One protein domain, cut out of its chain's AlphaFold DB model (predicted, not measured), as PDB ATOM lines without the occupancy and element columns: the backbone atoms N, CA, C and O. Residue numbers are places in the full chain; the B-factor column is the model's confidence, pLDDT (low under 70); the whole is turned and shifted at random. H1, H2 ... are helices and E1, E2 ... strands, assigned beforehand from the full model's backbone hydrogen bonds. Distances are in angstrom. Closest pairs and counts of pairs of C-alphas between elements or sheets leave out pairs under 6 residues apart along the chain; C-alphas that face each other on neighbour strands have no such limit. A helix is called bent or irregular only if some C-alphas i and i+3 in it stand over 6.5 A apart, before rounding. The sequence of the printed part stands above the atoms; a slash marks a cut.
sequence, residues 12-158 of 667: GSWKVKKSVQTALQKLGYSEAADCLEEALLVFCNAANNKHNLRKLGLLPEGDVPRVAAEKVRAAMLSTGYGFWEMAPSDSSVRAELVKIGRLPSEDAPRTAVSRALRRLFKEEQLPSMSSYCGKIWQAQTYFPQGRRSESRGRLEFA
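Overview. This is residues 12 to 158 of the 667 residues of an uncharacterized protein of Symbiodinium microadriaticum (UniProt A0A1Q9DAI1). Two helical lobes sit end to end along the longest axis, joined where H2 packs on H7: the larger lobe holds H1 to H4 and the tiny two-strand sheet E1 E2, the smaller one H5, H6 and H7. The chain crosses to the smaller lobe after E1 and comes back after H7, so that E2 pairs with E1; most helices that touch are crossed rather than side by side. The printed part has 147 residues, with seven named helices and two named strands in the order H1 H2 H3 H4 E1 H5 H6 H7 E2; the sheet E1 - E2 is antiparallel and the class is mostly helix. The whole is compact, with a radius of gyration of the C-alphas of 15.8 A, yet elongated, spanning 46 by 29 by 24 A.

Along the chain. Look first for strand E1, residues 83 to 85, and strand E2, residues 154 to 156, which ends at C-alpha 156 at (52.212, 80.051, 100.917). Find C-alpha 12 at (41.694, 71.661, 124.613); from there H1 runs through residues 12 to 26, 22.3 A long. H2 is residues 33 to 45, 19.8 A, and is irregular: C-alphas 34 and 37 are 8.3 A apart. Then come H3, residues 47 to 55, and H4, residues 65 to 78, 19.7 A. Beyond E1 find H5, residues 91 to 99, H6, residues 110 to 123, 20.1 A, and H7, residues 132 to 142, 15.4 A.

Arrangement. Between E1 and E2, N 84 and O 155 are 3.0 A apart, and N 155 and O 84 2.9 A, both within hydrogen-bond range. The closest C-alphas of H3 and E1, those of Asn 49 and Trp 84, are 6.0 A apart. H2 and H3 touch only at the corner, closest at Cys 44 and Lys 50, C-alphas 5.3 A apart. H2 is the hub, touching four helices. It touches H1 at a steep tilt of 69 degrees, only just short of about perpendicular, with C-alphas 36 and 21 closest at 6.4 A. H1 touches H4 at Val 20 and Arg 73, C-alphas 5.9 A apart. With residues 37 to 40 alone H2 touches H4, closest at C-alphas 37 and 65, 5.5 A. With residues 38 to 42 alone it touches H7, at a shallow tilt of 30 degrees, the same way, C-alphas 42 and 134 closest at 6.2 A. H7 touches H5 at C-alphas 139 and 93, 6.6 A, and H6 at C-alphas 132 and 114, 6.5 A. H1 and H5 are apart. In H1, H3, H4, H5, H6 and H7 every O i to N i+4 pair is within hydrogen-bond range; in H2, 7 of 9 are.

Size, cuts and confidence. The C-alphas of Gly 12 and Gly 101 are the farthest apart, 48.2 A. The printed part has no cut, and its one long link, 11 residues, joins H7 to E2. Look for pLDDT under 70 at residues 12 to 13, 79 to 82 and 148 to 151; the mean of the printed part is 90.9.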
ATOM      1  N   GLY A  12      41.762  71.379 126.056       62.12
ATOM      2  CA  GLY A  12      41.694  71.661 124.613       62.12
ATOM      3  C   GLY A  12      42.238  73.050 124.242       62.12
ATOM      4  O   GLY A  12      42.904  73.219 123.222       62.12
ATOM      5  N   SER A  13      42.046  74.049 125.115       69.62
ATOM      6  CA  SER A  13      42.428  75.441 124.829       69.62
ATOM      7  C   SER A  13      43.944  75.634 124.689       69.62
ATOM      8  O   SER A  13      44.391  76.393 123.829       69.62
ATOM      9  N   TRP A  14      44.753  74.929 125.487       73.12
ATOM     10  CA  TRP A  14      46.214  75.081 125.458       73.12
ATOM     11  C   TRP A  14      46.839  74.594 124.141       73.12
ATOM     12  O   TRP A  14      47.772  75.208 123.620       73.12
ATOM     13  N   LYS A  15      46.297  73.517 123.563       77.38
ATOM     14  CA  LYS A  15      46.828  72.921 122.332       77.38
ATOM     15  C   LYS A  15      46.509  73.762 121.087       77.38
ATOM     16  O   LYS A  15      47.406  74.012 120.280       77.38
ATOM     17  N   VAL A  16      45.279  74.293 120.991       80.69
ATOM     18  CA  VAL A  16      44.879  75.285 119.967       80.69
ATOM     19  C   VAL A  16      45.876  76.440 119.927       80.69
ATOM     20  O   VAL A  16      46.436  76.717 118.863       80.69
ATOM     21  N   LYS A  17      46.163  77.042 121.093       86.44
ATOM     22  CA  LYS A  17      47.124  78.146 121.221       86.44
ATOM     23  C   LYS A  17      48.483  77.779 120.617       86.44
ATOM     24  O   LYS A  17      48.971  78.517 119.769       86.44
ATOM     25  N   LYS A  18      49.042  76.608 120.949       89.69
ATOM     26  CA  LYS A  18      50.364  76.170 120.460       89.69
ATOM     27  C   LYS A  18      50.436  76.014 118.933       89.69
ATOM     28  O   LYS A  18      51.431  76.417 118.328       89.69
ATOM     29  N   SER A  19      49.401  75.460 118.292       89.12
ATOM     30  CA  SER A  19      49.378  75.326 116.821       89.12
ATOM     31  C   SER A  19      49.329  76.682 116.103       89.12
ATOM     32  O   SER A  19      50.092  76.911 115.167       89.12
ATOM     33  N   VAL A  20      48.490  77.602 116.590       93.06
ATOM     34  CA  VAL A  20      48.304  78.936 116.005       93.06
ATOM     35  C   VAL A  20      49.538  79.799 116.241       93.06
ATOM     36  O   VAL A  20      50.042  80.420 115.311       93.06
ATOM     37  N   GLN A  21      50.091  79.761 117.454       94.25
ATOM     38  CA  GLN A  21      51.348  80.414 117.811       94.25
ATOM     39  C   GLN A  21      52.496  79.978 116.890       94.25
ATOM     40  O   GLN A  21      53.226  80.826 116.390       94.25
ATOM     41  N   THR A  22      52.626  78.676 116.605       92.44
ATOM     42  CA  THR A  22      53.675  78.153 115.710       92.44
ATOM     43  C   THR A  22      53.516  78.684 114.277       92.44
ATOM     44  O   THR A  22      54.503  79.026 113.625       92.44
ATOM     45  N   ALA A  23      52.280  78.794 113.779       92.62
ATOM     46  CA  ALA A  23      52.003  79.369 112.463       92.62
ATOM     47  C   ALA A  23      52.268  80.888 112.420       92.62
ATOM     48  O   ALA A  23      52.901  81.374 111.485       92.62
ATOM     49  N   LEU A  24      51.863  81.631 113.455       94.81
ATOM     50  CA  LEU A  24      52.137  83.067 113.589       94.81
ATOM     51  C   LEU A  24      53.633  83.369 113.762       94.81
ATOM     52  O   LEU A  24      54.105  84.385 113.258       94.81
ATOM     53  N   GLN A  25      54.390  82.481 114.412       94.69
ATOM     54  CA  GLN A  25      55.847  82.562 114.513       94.69
ATOM     55  C   GLN A  25      56.516  82.348 113.146       94.69
ATOM     56  O   GLN A  25      57.372  83.143 112.765       94.69
ATOM     57  N   LYS A  26      56.075  81.352 112.358       93.31
ATOM     58  CA  LYS A  26      56.527  81.163 110.959       93.31
ATOM     59  C   LYS A  26      56.241  82.381 110.068       93.31
ATOM     60  O   LYS A  26      57.026  82.666 109.172       93.31
ATOM     61  N   LEU A  27      55.145  83.094 110.327       94.25
ATOM     62  CA  LEU A  27      54.760  84.325 109.625       94.25
ATOM     63  C   LEU A  27      55.407  85.605 110.203       94.25
ATOM     64  O   LEU A  27      55.168  86.697 109.691       94.25
ATOM     65  N   GLY A  28      56.204  85.502 111.273       95.00
ATOM     66  CA  GLY A  28      56.904  86.627 111.909       95.00
ATOM     67  C   GLY A  28      56.071  87.498 112.864       95.00
ATOM     68  O   GLY A  28      56.581  88.498 113.367       95.00
ATOM     69  N   TYR A  29      54.809  87.156 113.148       95.38
ATOM     70  CA  TYR A  29      53.935  87.944 114.037       95.38
ATOM     71  C   TYR A  29      54.210  87.714 115.531       95.38
ATOM     72  O   TYR A  29      53.856  88.558 116.352       95.38
ATOM     73  N   SER A  30      54.829  86.586 115.896       91.94
ATOM     74  CA  SER A  30      55.125  86.207 117.284       91.94
ATOM     75  C   SER A  30      56.607  85.858 117.444       91.94
ATOM     76  O   SER A  30      57.112  84.965 116.770       91.94
ATOM     77  N   GLU A  31      57.298  86.563 118.345       85.94
ATOM     78  CA  GLU A  31      58.681  86.251 118.757       85.94
ATOM     79  C   GLU A  31      58.739  85.438 120.055       85.94
ATOM     80  O   GLU A  31      59.612  84.592 120.229       85.94
ATOM     81  N   ALA A  32      57.806  85.715 120.968       81.00
ATOM     82  CA  ALA A  32      57.704  85.120 122.291       81.00
ATOM     83  C   ALA A  32      56.301  84.536 122.494       81.00
ATOM     84  O   ALA A  32      55.326  85.011 121.899       81.00
ATOM     85  N   ALA A  33      56.196  83.520 123.353       75.88
ATOM     86  CA  ALA A  33      54.942  82.812 123.609       75.88
ATOM     87  C   ALA A  33      53.860  83.693 124.254       75.88
ATOM     88  O   ALA A  33      52.668  83.472 124.037       75.88
ATOM     89  N   ASP A  34      54.281  84.713 124.996       76.06
ATOM     90  CA  ASP A  34      53.425  85.435 125.937       76.06
ATOM     91  C   ASP A  34      52.546  86.506 125.263       76.06
ATOM     92  O   ASP A  34      51.626  87.033 125.876       76.06
ATOM     93  N   CYS A  35      52.791  86.815 123.983       90.06
ATOM     94  CA  CYS A  35      52.103  87.871 123.224       90.06
ATOM     95  C   CYS A  35      51.147  87.334 122.136       90.06
ATOM     96  O   CYS A  35      50.926  88.002 121.124       90.06
ATOM     97  N   LEU A  36      50.593  86.122 122.294       93.62
ATOM     98  CA  LEU A  36      49.735  85.491 121.274       93.62
ATOM     99  C   LEU A  36      48.506  86.341 120.901       93.62
ATOM    100  O   LEU A  36      48.137  86.406 119.732       93.62
ATOM    101  N   GLU A  37      47.884  86.997 121.879       94.88
ATOM    102  CA  GLU A  37      46.673  87.810 121.681       94.88
ATOM    103  C   GLU A  37      46.961  89.036 120.806       94.88
ATOM    104  O   GLU A  37      46.210  89.360 119.887       94.88
ATOM    105  N   GLU A  38      48.117  89.659 121.025       94.94
ATOM    106  CA  GLU A  38      48.589  90.792 120.238       94.94
ATOM    107  C   GLU A  38      49.025  90.367 118.827       94.94
ATOM    108  O   GLU A  38      48.693  91.031 117.846       94.94
ATOM    109  N   ALA A  39      49.702  89.219 118.700       95.94
ATOM    110  CA  ALA A  39      50.061  88.645 117.405       95.94
ATOM    111  C   ALA A  39      48.814  88.326 116.558       95.94
ATOM    112  O   ALA A  39      48.807  88.594 115.357       95.94
ATOM    113  N   LEU A  40      47.744  87.815 117.182       96.50
ATOM    114  CA  LEU A  40      46.441  87.605 116.543       96.50
ATOM    115  C   LEU A  40      45.796  88.925 116.107       96.50
ATOM    116  O   LEU A  40      45.330  89.018 114.975       96.50
ATOM    117  N   LEU A  41      45.804  89.953 116.962       95.69
ATOM    118  CA  LEU A  41      45.251  91.270 116.633       95.69
ATOM    119  C   LEU A  41      45.938  91.891 115.406       95.69
ATOM    120  O   LEU A  41      45.260  92.397 114.510       95.69
ATOM    121  N   VAL A  42      47.272  91.826 115.342       95.81
ATOM    122  CA  VAL A  42      48.062  92.362 114.221       95.81
ATOM    123  C   VAL A  42      47.887  91.507 112.960       95.81
ATOM    124  O   VAL A  42      47.744  92.053 111.867       95.81
ATOM    125  N   PHE A  43      47.828  90.176 113.091       96.44
ATOM    126  CA  PHE A  43      47.574  89.260 111.973       96.44
ATOM    127  C   PHE A  43      46.195  89.487 111.339       96.44
ATOM    128  O   PHE A  43      46.106  89.661 110.125       96.44
ATOM    129  N   CYS A  44      45.132  89.550 112.146       96.69
ATOM    130  CA  CYS A  44      43.755  89.732 111.676       96.69
ATOM    131  C   CYS A  44      43.477  91.131 111.094       96.69
ATOM    132  O   CYS A  44      42.492  91.303 110.379       96.69
ATOM    133  N   ASN A  45      44.333  92.121 111.381       95.56
ATOM    134  CA  ASN A  45      44.242  93.476 110.828       95.56
ATOM    135  C   ASN A  45      45.253  93.780 109.708       95.56
ATOM    136  O   ASN A  45      45.218  94.880 109.154       95.56
ATOM    137  N   ALA A  46      46.121  92.837 109.326       94.38
ATOM    138  CA  ALA A  46      46.886  92.944 108.084       94.38
ATOM    139  C   ALA A  46      45.933  92.831 106.878       94.38
ATOM    140  O   ALA A  46      44.981  92.053 106.915       94.38
ATOM    141  N   ALA A  47      46.132  93.636 105.831       92.19
ATOM    142  CA  ALA A  47      45.098  93.900 104.826       92.19
ATOM    143  C   ALA A  47      44.670  92.644 104.048       92.19
ATOM    144  O   ALA A  47      43.473  92.361 103.934       92.19
ATOM    145  N   ASN A  48      45.634  91.848 103.580       92.38
ATOM    146  CA  ASN A  48      45.361  90.621 102.834       92.38
ATOM    147  C   ASN A  48      44.852  89.515 103.764       92.38
ATOM    148  O   ASN A  48      43.930  88.787 103.409       92.38
ATOM    149  N   ASN A  49      45.388  89.421 104.984       95.12
ATOM    150  CA  ASN A  49      44.924  88.443 105.972       95.12
ATOM    151  C   ASN A  49      43.471  88.723 106.393       95.12
ATOM    152  O   ASN A  49      42.666  87.797 106.451       95.12
ATOM    153  N   LYS A  50      43.101  89.995 106.588       95.38
ATOM    154  CA  LYS A  50      41.727  90.441 106.860       95.38
ATOM    155  C   LYS A  50      40.779  90.103 105.710       95.38
ATOM    156  O   LYS A  50      39.685  89.598 105.955       95.38
ATOM    157  N   HIS A  51      41.204  90.334 104.465       93.62
ATOM    158  CA  HIS A  51      40.446  89.936 103.275       93.62
ATOM    159  C   HIS A  51      40.256  88.410 103.208       93.62
ATOM    160  O   HIS A  51      39.129  87.943 103.055       93.62
ATOM    161  N   ASN A  52      41.327  87.631 103.402       93.56
ATOM    162  CA  ASN A  52      41.282  86.166 103.425       93.56
ATOM    163  C   ASN A  52      40.332  85.642 104.516       93.56
ATOM    164  O   ASN A  52      39.495  84.788 104.241       93.56
ATOM    165  N   LEU A  53      40.419  86.171 105.742       94.56
ATOM    166  CA  LEU A  53      39.546  85.782 106.855       94.56
ATOM    167  C   LEU A  53      38.075  86.121 106.578       94.56
ATOM    168  O   LEU A  53      37.209  85.282 106.825       94.56
ATOM    169  N   ARG A  54      37.786  87.299 106.005       94.75
ATOM    170  CA  ARG A  54      36.424  87.680 105.594       94.75
ATOM    171  C   ARG A  54      35.879  86.755 104.504       94.75
ATOM    172  O   ARG A  54      34.761  86.273 104.634       94.75
ATOM    173  N   LYS A  55      36.681  86.440 103.479       92.50
ATOM    174  CA  LYS A  55      36.313  85.518 102.386       92.50
ATOM    175  C   LYS A  55      35.990  84.096 102.869       92.50
ATOM    176  O   LYS A  55      35.314  83.353 102.166       92.50
ATOM    177  N   LEU A  56      36.469  83.717 104.053       92.81
ATOM    178  CA  LEU A  56      36.204  82.424 104.688       92.81
ATOM    179  C   LEU A  56      35.056  82.459 105.712       92.81
ATOM    180  O   LEU A  56      34.752  81.413 106.276       92.81
ATOM    181  N   GLY A  57      34.466  83.625 106.008       94.50
ATOM    182  CA  GLY A  57      33.515  83.778 107.121       94.50
ATOM    183  C   GLY A  57      34.156  83.610 108.509       94.50
ATOM    184  O   GLY A  57      33.478  83.277 109.476       94.50
ATOM    185  N   LEU A  58      35.477  83.802 108.618       96.12
ATOM    186  CA  LEU A  58      36.282  83.542 109.822       96.12
ATOM    187  C   LEU A  58      36.979  84.803 110.355       96.12
ATOM    188  O   LEU A  58      37.978  84.711 111.069       96.12
ATOM    189  N   LEU A  59      36.475  85.993 110.022       96.75
ATOM    190  CA  LEU A  59      36.980  87.235 110.605       96.75
ATOM    191  C   LEU A  59      36.582  87.325 112.096       96.75
ATOM    192  O   LEU A  59      35.435  87.012 112.437       96.75
ATOM    193  N   PRO A  60      37.500  87.713 113.002       95.62
ATOM    194  CA  PRO A  60      37.134  87.970 114.388       95.62
ATOM    195  C   PRO A  60      36.462  89.339 114.563       95.62
ATOM    196  O   PRO A  60      36.992  90.346 114.093       95.62
ATOM    197  N   GLU A  61      35.330  89.384 115.264       93.50
ATOM    198  CA  GLU A  61      34.489  90.586 115.411       93.50
ATOM    199  C   GLU A  61      34.234  90.871 116.895       93.50
ATOM    200  O   GLU A  61      33.259  90.415 117.478       93.50
ATOM    201  N   GLY A  62      35.184  91.551 117.547       90.00
ATOM    202  CA  GLY A  62      35.158  91.750 119.007       90.00
ATOM    203  C   GLY A  62      35.407  90.473 119.827       90.00
ATOM    204  O   GLY A  62      35.277  90.489 121.047       90.00
ATOM    205  N   ASP A  63      35.777  89.374 119.166       90.31
ATOM    206  CA  ASP A  63      35.989  88.068 119.786       90.31
ATOM    207  C   ASP A  63      37.063  88.075 120.882       90.31
ATOM    208  O   ASP A  63      38.158  88.620 120.721       90.31
ATOM    209  N   VAL A  64      36.797  87.319 121.951       92.38
ATOM    210  CA  VAL A  64      37.805  86.946 122.953       92.38
ATOM    211  C   VAL A  64      39.004  86.287 122.241       92.38
ATOM    212  O   VAL A  64      38.779  85.432 121.376       92.38
ATOM    213  N   PRO A  65      40.274  86.569 122.613       90.12
ATOM    214  CA  PRO A  65      41.459  86.081 121.889       90.12
ATOM    215  C   PRO A  65      41.511  84.568 121.638       90.12
ATOM    216  O   PRO A  65      42.097  84.112 120.657       90.12
ATOM    217  N   ARG A  66      40.852  83.768 122.487       90.44
ATOM    218  CA  ARG A  66      40.652  82.330 122.265       90.44
ATOM    219  C   ARG A  66      39.816  82.027 121.012       90.44
ATOM    220  O   ARG A  66      40.226  81.186 120.222       90.44
ATOM    221  N   VAL A  67      38.673  82.688 120.836       92.44
ATOM    222  CA  VAL A  67      37.780  82.484 119.682       92.44
ATOM    223  C   VAL A  67      38.446  83.008 118.410       92.44
ATOM    224  O   VAL A  67      38.412  82.337 117.381       92.44
ATOM    225  N   ALA A  68      39.171  84.130 118.498       94.62
ATOM    226  CA  ALA A  68      40.022  84.603 117.406       94.62
ATOM    227  C   ALA A  68      41.094  83.563 117.011       94.62
ATOM    228  O   ALA A  68      41.280  83.295 115.825       94.62
ATOM    229  N   ALA A  69      41.755  82.914 117.980       94.88
ATOM    230  CA  ALA A  69      42.703  81.831 117.707       94.88
ATOM    231  C   ALA A  69      42.033  80.610 117.049       94.88
ATOM    232  O   ALA A  69      42.596  80.028 116.124       94.88
ATOM    233  N   GLU A  70      40.834  80.226 117.493       94.12
ATOM    234  CA  GLU A  70      40.058  79.119 116.916       94.12
ATOM    235  C   GLU A  70      39.620  79.436 115.466       94.12
ATOM    236  O   GLU A  70      39.820  78.602 114.579       94.12
ATOM    237  N   LYS A  71      39.163  80.667 115.181       95.12
ATOM    238  CA  LYS A  71      38.875  81.164 113.820       95.12
ATOM    239  C   LYS A  71      40.119  81.166 112.918       95.12
ATOM    240  O   LYS A  71      40.062  80.671 111.792       95.12
ATOM    241  N   VAL A  72      41.268  81.641 113.411       94.62
ATOM    242  CA  VAL A  72      42.539  81.626 112.658       94.62
ATOM    243  C   VAL A  72      43.045  80.194 112.420       94.62
ATOM    244  O   VAL A  72      43.472  79.885 111.306       94.62
ATOM    245  N   ARG A  73      42.925  79.282 113.402       93.69
ATOM    246  CA  ARG A  73      43.204  77.839 113.233       93.69
ATOM    247  C   ARG A  73      42.338  77.254 112.118       93.69
ATOM    248  O   ARG A  73      42.864  76.580 111.233       93.69
ATOM    249  N   ALA A  74      41.033  77.527 112.138       92.81
ATOM    250  CA  ALA A  74      40.105  77.067 111.111       92.81
ATOM    251  C   ALA A  74      40.476  77.614 109.722       92.81
ATOM    252  O   ALA A  74      40.521  76.841 108.767       92.81
ATOM    253  N   ALA A  75      40.832  78.897 109.614       93.38
ATOM    254  CA  ALA A  75      41.207  79.534 108.352       93.38
ATOM    255  C   ALA A  75      42.490  78.940 107.744       93.38
ATOM    256  O   ALA A  75      42.524  78.609 106.561       93.38
ATOM    257  N   MET A  76      43.524  78.719 108.563       90.56
ATOM    258  CA  MET A  76      44.776  78.082 108.128       90.56
ATOM    259  C   MET A  76      44.590  76.609 107.714       90.56
ATOM    260  O   MET A  76      45.365  76.088 106.909       90.56
ATOM    261  N   LEU A  77      43.568  75.923 108.241       88.62
ATOM    262  CA  LEU A  77      43.247  74.530 107.905       88.62
ATOM    263  C   LEU A  77      42.304  74.392 106.700       88.62
ATOM    264  O   LEU A  77      42.423  73.410 105.955       88.62
ATOM    265  N   SER A  78      41.383  75.341 106.508       84.56
ATOM    266  CA  SER A  78      40.368  75.321 105.450       84.56
ATOM    267  C   SER A  78      40.933  75.706 104.082       84.56
ATOM    268  O   SER A  78      40.533  75.123 103.072       84.56
ATOM    269  N   THR A  79      41.907  76.621 104.021       65.00
ATOM    270  CA  THR A  79      42.416  77.141 102.745       65.00
ATOM    271  C   THR A  79      43.211  76.116 101.927       65.00
ATOM    272  O   THR A  79      44.372  75.797 102.205       65.00
ATOM    273  N   GLY A  80      42.599  75.666 100.828       63.03
ATOM    274  CA  GLY A  80      43.303  75.079  99.681       63.03
ATOM    275  C   GLY A  80      44.142  76.108  98.908       63.03
ATOM    276  O   GLY A  80      45.153  75.741  98.319       63.03
ATOM    277  N   TYR A  81      43.784  77.390  99.001       52.34
ATOM    278  CA  TYR A  81      44.480  78.519  98.383       52.34
ATOM    279  C   TYR A  81      44.434  79.714  99.336       52.34
ATOM    280  O   TYR A  81      43.378  80.014  99.887       52.34
ATOM    281  N   GLY A  82      45.576  80.364  99.548       69.00
ATOM    282  CA  GLY A  82      45.704  81.486 100.474       69.00
ATOM    283  C   GLY A  82      47.168  81.815 100.724       69.00
ATOM    284  O   GLY A  82      47.841  81.118 101.482       69.00
ATOM    285  N   PHE A  83      47.655  82.873 100.077       87.88
ATOM    286  CA  PHE A  83      48.903  83.512 100.476       87.88
ATOM    287  C   PHE A  83      48.627  84.317 101.739       87.88
ATOM    288  O   PHE A  83      47.774  85.208 101.724       87.88
ATOM    289  N   TRP A  84      49.343  84.008 102.813       93.69
ATOM    290  CA  TRP A  84      49.279  84.793 104.036       93.69
ATOM    291  C   TRP A  84      50.352  85.874 103.984       93.69
ATOM    292  O   TRP A  84      51.489  85.641 103.569       93.69
ATOM    293  N   GLU A  85      49.953  87.080 104.358       94.50
ATOM    294  CA  GLU A  85      50.831  88.229 104.503       94.50
ATOM    295  C   GLU A  85      51.781  87.961 105.674       94.50
ATOM    296  O   GLU A  85      51.334  87.551 106.748       94.50
ATOM    297  N   MET A  86      53.081  88.158 105.458       95.50
ATOM    298  CA  MET A  86      54.078  88.167 106.528       95.50
ATOM    299  C   MET A  86      53.874  89.384 107.440       95.50
ATOM    300  O   MET A  86      53.297  90.399 107.037       95.50
ATOM    301  N   ALA A  87      54.393  89.304 108.666       94.88
ATOM    302  CA  ALA A  87      54.430  90.439 109.580       94.88
ATOM    303  C   ALA A  87      55.113  91.671 108.946       94.88
ATOM    304  O   ALA A  87      56.030  91.515 108.132       94.88
ATOM    305  N   PRO A  88      54.678  92.895 109.300       91.88
ATOM    306  CA  PRO A  88      55.190  94.113 108.682       91.88
ATOM    307  C   PRO A  88      56.693  94.297 108.922       91.88
ATOM    308  O   PRO A  88      57.179  94.144 110.044       91.88
ATOM    309  N   SER A  89      57.397  94.690 107.862       94.06
ATOM    310  CA  SER A  89      58.772  95.187 107.887       94.06
ATOM    311  C   SER A  89      58.905  96.420 108.788       94.06
ATOM    312  O   SER A  89      58.004  97.256 108.871       94.06
ATOM    313  N   ASP A  90      60.046  96.545 109.462       95.69
ATOM    314  CA  ASP A  90      60.392  97.700 110.292       95.69
ATOM    315  C   ASP A  90      61.210  98.766 109.535       95.69
ATOM    316  O   ASP A  90      61.402  99.853 110.073       95.69
ATOM    317  N   SER A  91      61.634  98.504 108.291       95.62
ATOM    318  CA  SER A  91      62.383  99.409 107.391       95.62
ATOM    319  C   SER A  91      61.739 100.791 107.252       95.62
ATOM    320  O   SER A  91      62.344 101.797 107.615       95.62
ATOM    321  N   SER A  92      60.480 100.850 106.814       94.88
ATOM    322  CA  SER A  92      59.740 102.111 106.652       94.88
ATOM    323  C   SER A  92      59.585 102.888 107.967       94.88
ATOM    324  O   SER A  92      59.655 104.116 107.984       94.88
ATOM    325  N   VAL A  93      59.443 102.178 109.090       96.19
ATOM    326  CA  VAL A  93      59.367 102.781 110.430       96.19
ATOM    327  C   VAL A  93      60.737 103.289 110.892       96.19
ATOM    328  O   VAL A  93      60.809 104.334 111.531       96.19
ATOM    329  N   ARG A  94      61.835 102.596 110.561       97.56
ATOM    330  CA  ARG A  94      63.210 103.034 110.852       97.56
ATOM    331  C   ARG A  94      63.543 104.333 110.130       97.56
ATOM    332  O   ARG A  94      63.999 105.258 110.794       97.56
ATOM    333  N   ALA A  95      63.261 104.413 108.830       96.56
ATOM    334  CA  ALA A  95      63.500 105.609 108.024       96.56
ATOM    335  C   ALA A  95      62.775 106.839 108.604       96.56
ATOM    336  O   ALA A  95      63.393 107.878 108.842       96.56
ATOM    337  N   GLU A  96      61.486 106.708 108.944       97.25
ATOM    338  CA  GLU A  96      60.741 107.793 109.598       97.25
ATOM    339  C   GLU A  96      61.298 108.125 110.997       97.25
ATOM    340  O   GLU A  96      61.474 109.300 111.313       97.25
ATOM    341  N   LEU A  97      61.676 107.132 111.817       97.62
ATOM    342  CA  LEU A  97      62.298 107.371 113.131       97.62
ATOM    343  C   LEU A  97      63.663 108.077 113.055       97.62
ATOM    344  O   LEU A  97      63.993 108.842 113.966       97.62
ATOM    345  N   VAL A  98      64.454 107.836 112.005       97.88
ATOM    346  CA  VAL A  98      65.709 108.562 111.734       97.88
ATOM    347  C   VAL A  98      65.411 109.997 111.305       97.88
ATOM    348  O   VAL A  98      65.974 110.934 111.868       97.88
ATOM    349  N   LYS A  99      64.461 110.183 110.384       97.25
ATOM    350  CA  LYS A  99      64.000 111.490 109.889       97.25
ATOM    351  C   LYS A  99      63.469 112.404 111.003       97.25
ATOM    352  O   LYS A  99      63.725 113.603 110.960       97.25
ATOM    353  N   ILE A 100      62.805 111.858 112.030       97.50
ATOM    354  CA  ILE A 100      62.388 112.617 113.230       97.50
ATOM    355  C   ILE A 100      63.451 112.674 114.351       97.50
ATOM    356  O   ILE A 100      63.147 113.083 115.471       97.50
ATOM    357  N   GLY A 101      64.688 112.234 114.095       97.81
ATOM    358  CA  GLY A 101      65.803 112.301 115.048       97.81
ATOM    359  C   GLY A 101      65.669 111.397 116.281       97.81
ATOM    360  O   GLY A 101      66.340 111.620 117.289       97.81
ATOM    361  N   ARG A 102      64.795 110.381 116.246       98.00
ATOM    362  CA  ARG A 102      64.553 109.447 117.366       98.00
ATOM    363  C   ARG A 102      65.366 108.155 117.276       98.00
ATOM    364  O   ARG A 102      65.441 107.419 118.262       98.00
ATOM    365  N   LEU A 103      65.990 107.896 116.130       98.31
ATOM    366  CA  LEU A 103      66.888 106.772 115.877       98.31
ATOM    367  C   LEU A 103      68.162 107.298 115.182       98.31
ATOM    368  O   LEU A 103      68.043 108.147 114.305       98.31
ATOM    369  N   PRO A 104      69.377 106.846 115.554       97.75
ATOM    370  CA  PRO A 104      70.620 107.421 115.020       97.75
ATOM    371  C   PRO A 104      71.005 106.913 113.619       97.75
ATOM    372  O   PRO A 104      71.823 107.536 112.954       97.75
ATOM    373  N   SER A 105      70.473 105.764 113.196       97.94
ATOM    374  CA  SER A 105      70.688 105.152 111.880       97.94
ATOM    375  C   SER A 105      69.559 104.160 111.596       97.94
ATOM    376  O   SER A 105      68.986 103.595 112.535       97.94
ATOM    377  N   GLU A 106      69.260 103.922 110.318       97.50
ATOM    378  CA  GLU A 106      68.280 102.921 109.892       97.50
ATOM    379  C   GLU A 106      68.713 101.501 110.281       97.50
ATOM    380  O   GLU A 106      67.855 100.682 110.602       97.50
ATOM    381  N   ASP A 107      70.020 101.236 110.400       97.75
ATOM    382  CA  ASP A 107      70.603  99.936 110.776       97.75
ATOM    383  C   ASP A 107      70.555  99.625 112.287       97.75
ATOM    384  O   ASP A 107      71.077  98.606 112.748       97.75
ATOM    385  N   ALA A 108      69.956 100.493 113.110       97.81
ATOM    386  CA  ALA A 108      69.972 100.336 114.565       97.81
ATOM    387  C   ALA A 108      69.382  98.981 115.034       97.81
ATOM    388  O   ALA A 108      68.417  98.476 114.456       97.81
ATOM    389  N   PRO A 109      69.874  98.364 116.123       97.62
ATOM    390  CA  PRO A 109      69.353  97.071 116.566       97.62
ATOM    391  C   PRO A 109      67.860  97.150 116.928       97.62
ATOM    392  O   PRO A 109      67.378  98.164 117.436       97.62
ATOM    393  N   ARG A 110      67.120  96.048 116.736       96.00
ATOM    394  CA  ARG A 110      65.665  95.937 117.001       96.00
ATOM    395  C   ARG A 110      65.257  96.457 118.391       96.00
ATOM    396  O   ARG A 110      64.204  97.071 118.561       96.00
ATOM    397  N   THR A 111      66.122  96.273 119.389       96.50
ATOM    398  CA  THR A 111      65.952  96.776 120.761       96.50
ATOM    399  C   THR A 111      66.004  98.306 120.864       96.50
ATOM    400  O   THR A 111      65.264  98.879 121.665       96.50
ATOM    401  N   ALA A 112      66.816  98.982 120.044       97.81
ATOM    402  CA  ALA A 112      66.853 100.439 119.945       97.81
ATOM    403  C   ALA A 112      65.579 100.981 119.282       97.81
ATOM    404  O   ALA A 112      64.954 101.876 119.845       97.81
ATOM    405  N   VAL A 113      65.123 100.369 118.180       97.62
ATOM    406  CA  VAL A 113      63.844 100.717 117.525       97.62
ATOM    407  C   VAL A 113      62.665 100.550 118.495       97.62
ATOM    408  O   VAL A 113      61.870 101.466 118.681       97.62
ATOM    409  N   SER A 114      62.608  99.429 119.224       96.62
ATOM    410  CA  SER A 114      61.601  99.165 120.271       96.62
ATOM    411  C   SER A 114      61.611 100.196 121.411       96.62
ATOM    412  O   SER A 114      60.578 100.457 122.036       96.62
ATOM    413  N   ARG A 115      62.779 100.772 121.723       97.75
ATOM    414  CA  ARG A 115      62.936 101.820 122.741       97.75
ATOM    415  C   ARG A 115      62.532 103.194 122.200       97.75
ATOM    416  O   ARG A 115      61.873 103.935 122.922       97.75
ATOM    417  N   ALA A 116      62.886 103.509 120.953       98.12
ATOM    418  CA  ALA A 116      62.486 104.737 120.269       98.12
ATOM    419  C   ALA A 116      60.957 104.815 120.123       98.12
ATOM    420  O   ALA A 116      60.360 105.797 120.554       98.12
ATOM    421  N   LEU A 117      60.317 103.738 119.654       97.81
ATOM    422  CA  LEU A 117      58.856 103.646 119.538       97.81
ATOM    423  C   LEU A 117      58.139 103.796 120.882       97.81
ATOM    424  O   LEU A 117      57.157 104.519 120.968       97.81
ATOM    425  N   ARG A 118      58.650 103.186 121.961       97.81
ATOM    426  CA  ARG A 118      58.067 103.366 123.304       97.81
ATOM    427  C   ARG A 118      58.154 104.802 123.823       97.81
ATOM    428  O   ARG A 118      57.274 105.209 124.571       97.81
ATOM    429  N   ARG A 119      59.195 105.557 123.454       97.88
ATOM    430  CA  ARG A 119      59.296 106.989 123.782       97.88
ATOM    431  C   ARG A 119      58.306 107.800 122.952       97.88
ATOM    432  O   ARG A 119      57.485 108.490 123.540       97.88
ATOM    433  N   LEU A 120      58.309 107.603 121.631       97.50
ATOM    434  CA  LEU A 120      57.365 108.235 120.706       97.50
ATOM    435  C   LEU A 120      55.913 108.033 121.163       97.50
ATOM    436  O   LEU A 120      55.197 109.001 121.358       97.50
ATOM    437  N   PHE A 121      55.493 106.794 121.428       97.56
ATOM    438  CA  PHE A 121      54.118 106.509 121.846       97.56
ATOM    439  C   PHE A 121      53.768 107.094 123.217       97.56
ATOM    440  O   PHE A 121      52.626 107.484 123.425       97.56
ATOM    441  N   LYS A 122      54.730 107.199 124.146       97.69
ATOM    442  CA  LYS A 122      54.497 107.860 125.438       97.69
ATOM    443  C   LYS A 122      54.308 109.373 125.276       97.69
ATOM    444  O   LYS A 122      53.487 109.950 125.979       97.69
ATOM    445  N   GLU A 123      55.072 110.000 124.387       97.81
ATOM    446  CA  GLU A 123      55.009 111.442 124.120       97.81
ATOM    447  C   GLU A 123      53.738 111.813 123.334       97.81
ATOM    448  O   GLU A 123      53.035 112.744 123.716       97.81
ATOM    449  N   GLU A 124      53.375 111.011 122.330       97.38
ATOM    450  CA  GLU A 124      52.157 111.148 121.512       97.38
ATOM    451  C   GLU A 124      50.883 110.588 122.189       97.38
ATOM    452  O   GLU A 124      49.820 110.543 121.575       97.38
ATOM    453  N   GLN A 125      50.979 110.115 123.439       97.06
ATOM    454  CA  GLN A 125      49.882 109.505 124.217       97.06
ATOM    455  C   GLN A 125      49.180 108.312 123.523       97.06
ATOM    456  O   GLN A 125      48.016 108.006 123.781       97.06
ATOM    457  N   LEU A 126      49.901 107.595 122.658       95.94
ATOM    458  CA  LEU A 126      49.396 106.435 121.927       95.94
ATOM    459  C   LEU A 126      49.430 105.164 122.801       95.94
ATOM    460  O   LEU A 126      50.397 104.939 123.537       95.94
ATOM    461  N   PRO A 127      48.423 104.271 122.700       94.12
ATOM    462  CA  PRO A 127      48.345 103.065 123.525       94.12
ATOM    463  C   PRO A 127      49.461 102.073 123.164       94.12
ATOM    464  O   PRO A 127      49.365 101.361 122.170       94.12
ATOM    465  N   SER A 128      50.538 102.027 123.953       90.81
ATOM    466  CA  SER A 128      51.723 101.214 123.642       90.81
ATOM    467  C   SER A 128      51.432  99.710 123.691       90.81
ATOM    468  O   SER A 128      51.332  99.124 124.768       90.81
ATOM    469  N   MET A 129      51.452  99.055 122.531       94.19
ATOM    470  CA  MET A 129      51.386  97.591 122.423       94.19
ATOM    471  C   MET A 129      52.643  96.914 123.022       94.19
ATOM    472  O   MET A 129      53.712  97.531 123.100       94.19
ATOM    473  N   SER A 130      52.558  95.657 123.470       94.56
ATOM    474  CA  SER A 130      53.604  94.962 124.246       94.56
ATOM    475  C   SER A 130      54.659  94.254 123.382       94.56
ATOM    476  O   SER A 130      55.858  94.386 123.655       94.56
ATOM    477  N   SER A 131      54.255  93.624 122.275       95.06
ATOM    478  CA  SER A 131      55.142  92.954 121.317       95.06
ATOM    479  C   SER A 131      55.904  93.957 120.442       95.06
ATOM    480  O   SER A 131      55.637  95.162 120.446       95.06
ATOM    481  N   TYR A 132      56.891  93.489 119.679       95.62
ATOM    482  CA  TYR A 132      57.547  94.339 118.685       95.62
ATOM    483  C   TYR A 132      56.657  94.587 117.460       95.62
ATOM    484  O   TYR A 132      56.494  95.730 117.041       95.62
ATOM    485  N   CYS A 133      56.044  93.531 116.919       95.19
ATOM    486  CA  CYS A 133      55.254  93.601 115.689       95.19
ATOM    487  C   CYS A 133      54.002  94.479 115.855       95.19
ATOM    488  O   CYS A 133      53.656  95.213 114.932       95.19
ATOM    489  N   GLY A 134      53.393  94.501 117.047       95.50
ATOM    490  CA  GLY A 134      52.341  95.459 117.400       95.50
ATOM    491  C   GLY A 134      52.815  96.910 117.363       95.50
ATOM    492  O   GLY A 134      52.181  97.738 116.715       95.50
ATOM    493  N   LYS A 135      53.983  97.219 117.946       96.50
ATOM    494  CA  LYS A 135      54.557  98.576 117.867       96.50
ATOM    495  C   LYS A 135      54.853  98.999 116.426       96.50
ATOM    496  O   LYS A 135      54.609 100.149 116.083       96.50
ATOM    497  N   ILE A 136      55.348  98.095 115.576       96.25
ATOM    498  CA  ILE A 136      55.579  98.389 114.150       96.25
ATOM    499  C   ILE A 136      54.263  98.634 113.412       96.25
ATOM    500  O   ILE A 136      54.142  99.632 112.706       96.25
ATOM    501  N   TRP A 137      53.253  97.787 113.613       95.38
ATOM    502  CA  TRP A 137      51.928  97.960 113.009       95.38
ATOM    503  C   TRP A 137      51.255  99.279 113.438       95.38
ATOM    504  O   TRP A 137      50.707 100.008 112.606       95.38
ATOM    505  N   GLN A 138      51.373  99.641 114.716       95.75
ATOM    506  CA  GLN A 138      50.896 100.913 115.252       95.75
ATOM    507  C   GLN A 138      51.662 102.109 114.662       95.75
ATOM    508  O   GLN A 138      51.044 103.085 114.240       95.75
ATOM    509  N   ALA A 139      52.989 102.016 114.539       96.06
ATOM    510  CA  ALA A 139      53.809 103.051 113.911       96.06
ATOM    511  C   ALA A 139      53.475 103.240 112.421       96.06
ATOM    512  O   ALA A 139      53.310 104.368 111.976       96.06
ATOM    513  N   GLN A 140      53.278 102.160 111.657       94.81
ATOM    514  CA  GLN A 140      52.808 102.227 110.261       94.81
ATOM    515  C   GLN A 140      51.380 102.784 110.131       94.81
ATOM    516  O   GLN A 140      50.977 103.250 109.060       94.81
ATOM    517  N   THR A 141      50.600 102.743 111.212       93.62
ATOM    518  CA  THR A 141      49.291 103.395 111.266       93.62
ATOM    519  C   THR A 141      49.439 104.904 111.474       93.62
ATOM    520  O   THR A 141      48.781 105.656 110.759       93.62
ATOM    521  N   TYR A 142      50.351 105.327 112.358       95.81
ATOM    522  CA  TYR A 142      50.680 106.731 112.656       95.81
ATOM    523  C   TYR A 142      51.472 107.444 111.538       95.81
ATOM    524  O   TYR A 142      51.273 108.633 111.315       95.81
ATOM    525  N   PHE A 143      52.323 106.729 110.790       95.06
ATOM    526  CA  PHE A 143      53.117 107.257 109.670       95.06
ATOM    527  C   PHE A 143      52.533 106.842 108.299       95.06
ATOM    528  O   PHE A 143      53.070 105.940 107.646       95.06
ATOM    529  N   PRO A 144      51.449 107.475 107.798       86.31
ATOM    530  CA  PRO A 144      50.800 107.064 106.550       86.31
ATOM    531  C   PRO A 144      51.702 107.217 105.316       86.31
ATOM    532  O   PRO A 144      51.607 106.411 104.395       86.31
ATOM    533  N   GLN A 145      52.614 108.199 105.309       84.69
ATOM    534  CA  GLN A 145      53.547 108.441 104.197       84.69
ATOM    535  C   GLN A 145      54.513 107.264 103.957       84.69
ATOM    536  O   GLN A 145      54.935 107.040 102.824       84.69
ATOM    537  N   GLY A 146      54.803 106.473 104.998       70.75
ATOM    538  CA  GLY A 146      55.638 105.273 104.913       70.75
ATOM    539  C   GLY A 146      54.939 104.056 104.296       70.75
ATOM    540  O   GLY A 146      55.608 103.069 104.003       70.75
ATOM    541  N   ARG A 147      53.618 104.097 104.049       71.94
ATOM    542  CA  ARG A 147      52.860 102.984 103.439       71.94
ATOM    543  C   ARG A 147      52.975 102.914 101.911       71.94
ATOM    544  O   ARG A 147      52.035 102.492 101.238       71.94
ATOM    545  N   ARG A 148      54.123 103.291 101.339       67.31
ATOM    546  CA  ARG A 148      54.442 102.830  99.981       67.31
ATOM    547  C   ARG A 148      54.486 101.304 100.007       67.31
ATOM    548  O   ARG A 148      54.882 100.720 101.014       67.31
ATOM    549  N   SER A 149      54.031 100.675  98.927       61.62
ATOM    550  CA  SER A 149      53.910  99.219  98.825       61.62
ATOM    551  C   SER A 149      55.290  98.556  98.729       61.62
ATOM    552  O   SER A 149      55.680  98.051  97.678       61.62
ATOM    553  N   GLU A 150      56.041  98.544  99.836       69.75
ATOM    554  CA  GLU A 150      57.001  97.472 100.076       69.75
ATOM    555  C   GLU A 150      56.228  96.167  99.902       69.75
ATOM    556  O   GLU A 150      55.210  95.935 100.563       69.75
ATOM    557  N   SER A 151      56.690  95.346  98.966       67.81
ATOM    558  CA  SER A 151      56.087  94.077  98.591       67.81
ATOM    559  C   SER A 151      56.173  93.101  99.764       67.81
ATOM    560  O   SER A 151      57.069  92.262  99.848       67.81
ATOM    561  N   ARG A 152      55.222  93.227 100.700       79.12
ATOM    562  CA  ARG A 152      55.129  92.386 101.894       79.12
ATOM    563  C   ARG A 152      55.169  90.928 101.465       79.12
ATOM    564  O   ARG A 152      54.376  90.495 100.623       79.12
ATOM    565  N   GLY A 153      56.114  90.191 102.049       84.62
ATOM    566  CA  GLY A 153      56.328  88.787 101.737       84.62
ATOM    567  C   GLY A 153      55.012  88.020 101.824       84.62
ATOM    568  O   GLY A 153      54.271  88.144 102.800       84.62
ATOM    569  N   ARG A 154      54.712  87.244 100.785       87.81
ATOM    570  CA  ARG A 154      53.563  86.343 100.750       87.81
ATOM    571  C   ARG A 154      54.064  84.932 101.013       87.81
ATOM    572  O   ARG A 154      54.772  84.370 100.184       87.81
ATOM    573  N   LEU A 155      53.698  84.368 102.161       87.06
ATOM    574  CA  LEU A 155      54.015  82.984 102.488       87.06
ATOM    575  C   LEU A 155      52.846  82.093 102.064       87.06
ATOM    576  O   LEU A 155      51.746  82.176 102.615       87.06
ATOM    577  N   GLU A 156      53.083  81.208 101.098       84.12
ATOM    578  CA  GLU A 156      52.212  80.051 100.917       84.12
ATOM    579  C   GLU A 156      52.664  78.949 101.881       84.12
ATOM    580  O   GLU A 156      53.794  78.466 101.807       84.12
ATOM    581  N   PHE A 157      51.773  78.492 102.764       77.88
ATOM    582  CA  PHE A 157      52.018  77.237 103.474       77.88
ATOM    583  C   PHE A 157      52.045  76.109 102.443       77.88
ATOM    584  O   PHE A 157      51.004  75.760 101.881       77.88
ATOM    585  N   ALA A 158      53.217  75.528 102.186       72.19
ATOM    586  CA  ALA A 158      53.359  74.420 101.247       72.19
ATOM    587  C   ALA A 158      52.393  73.270 101.594       72.19
ATOM    588  O   ALA A 158      52.080  73.029 102.764       72.19
TER     589      ALA A 158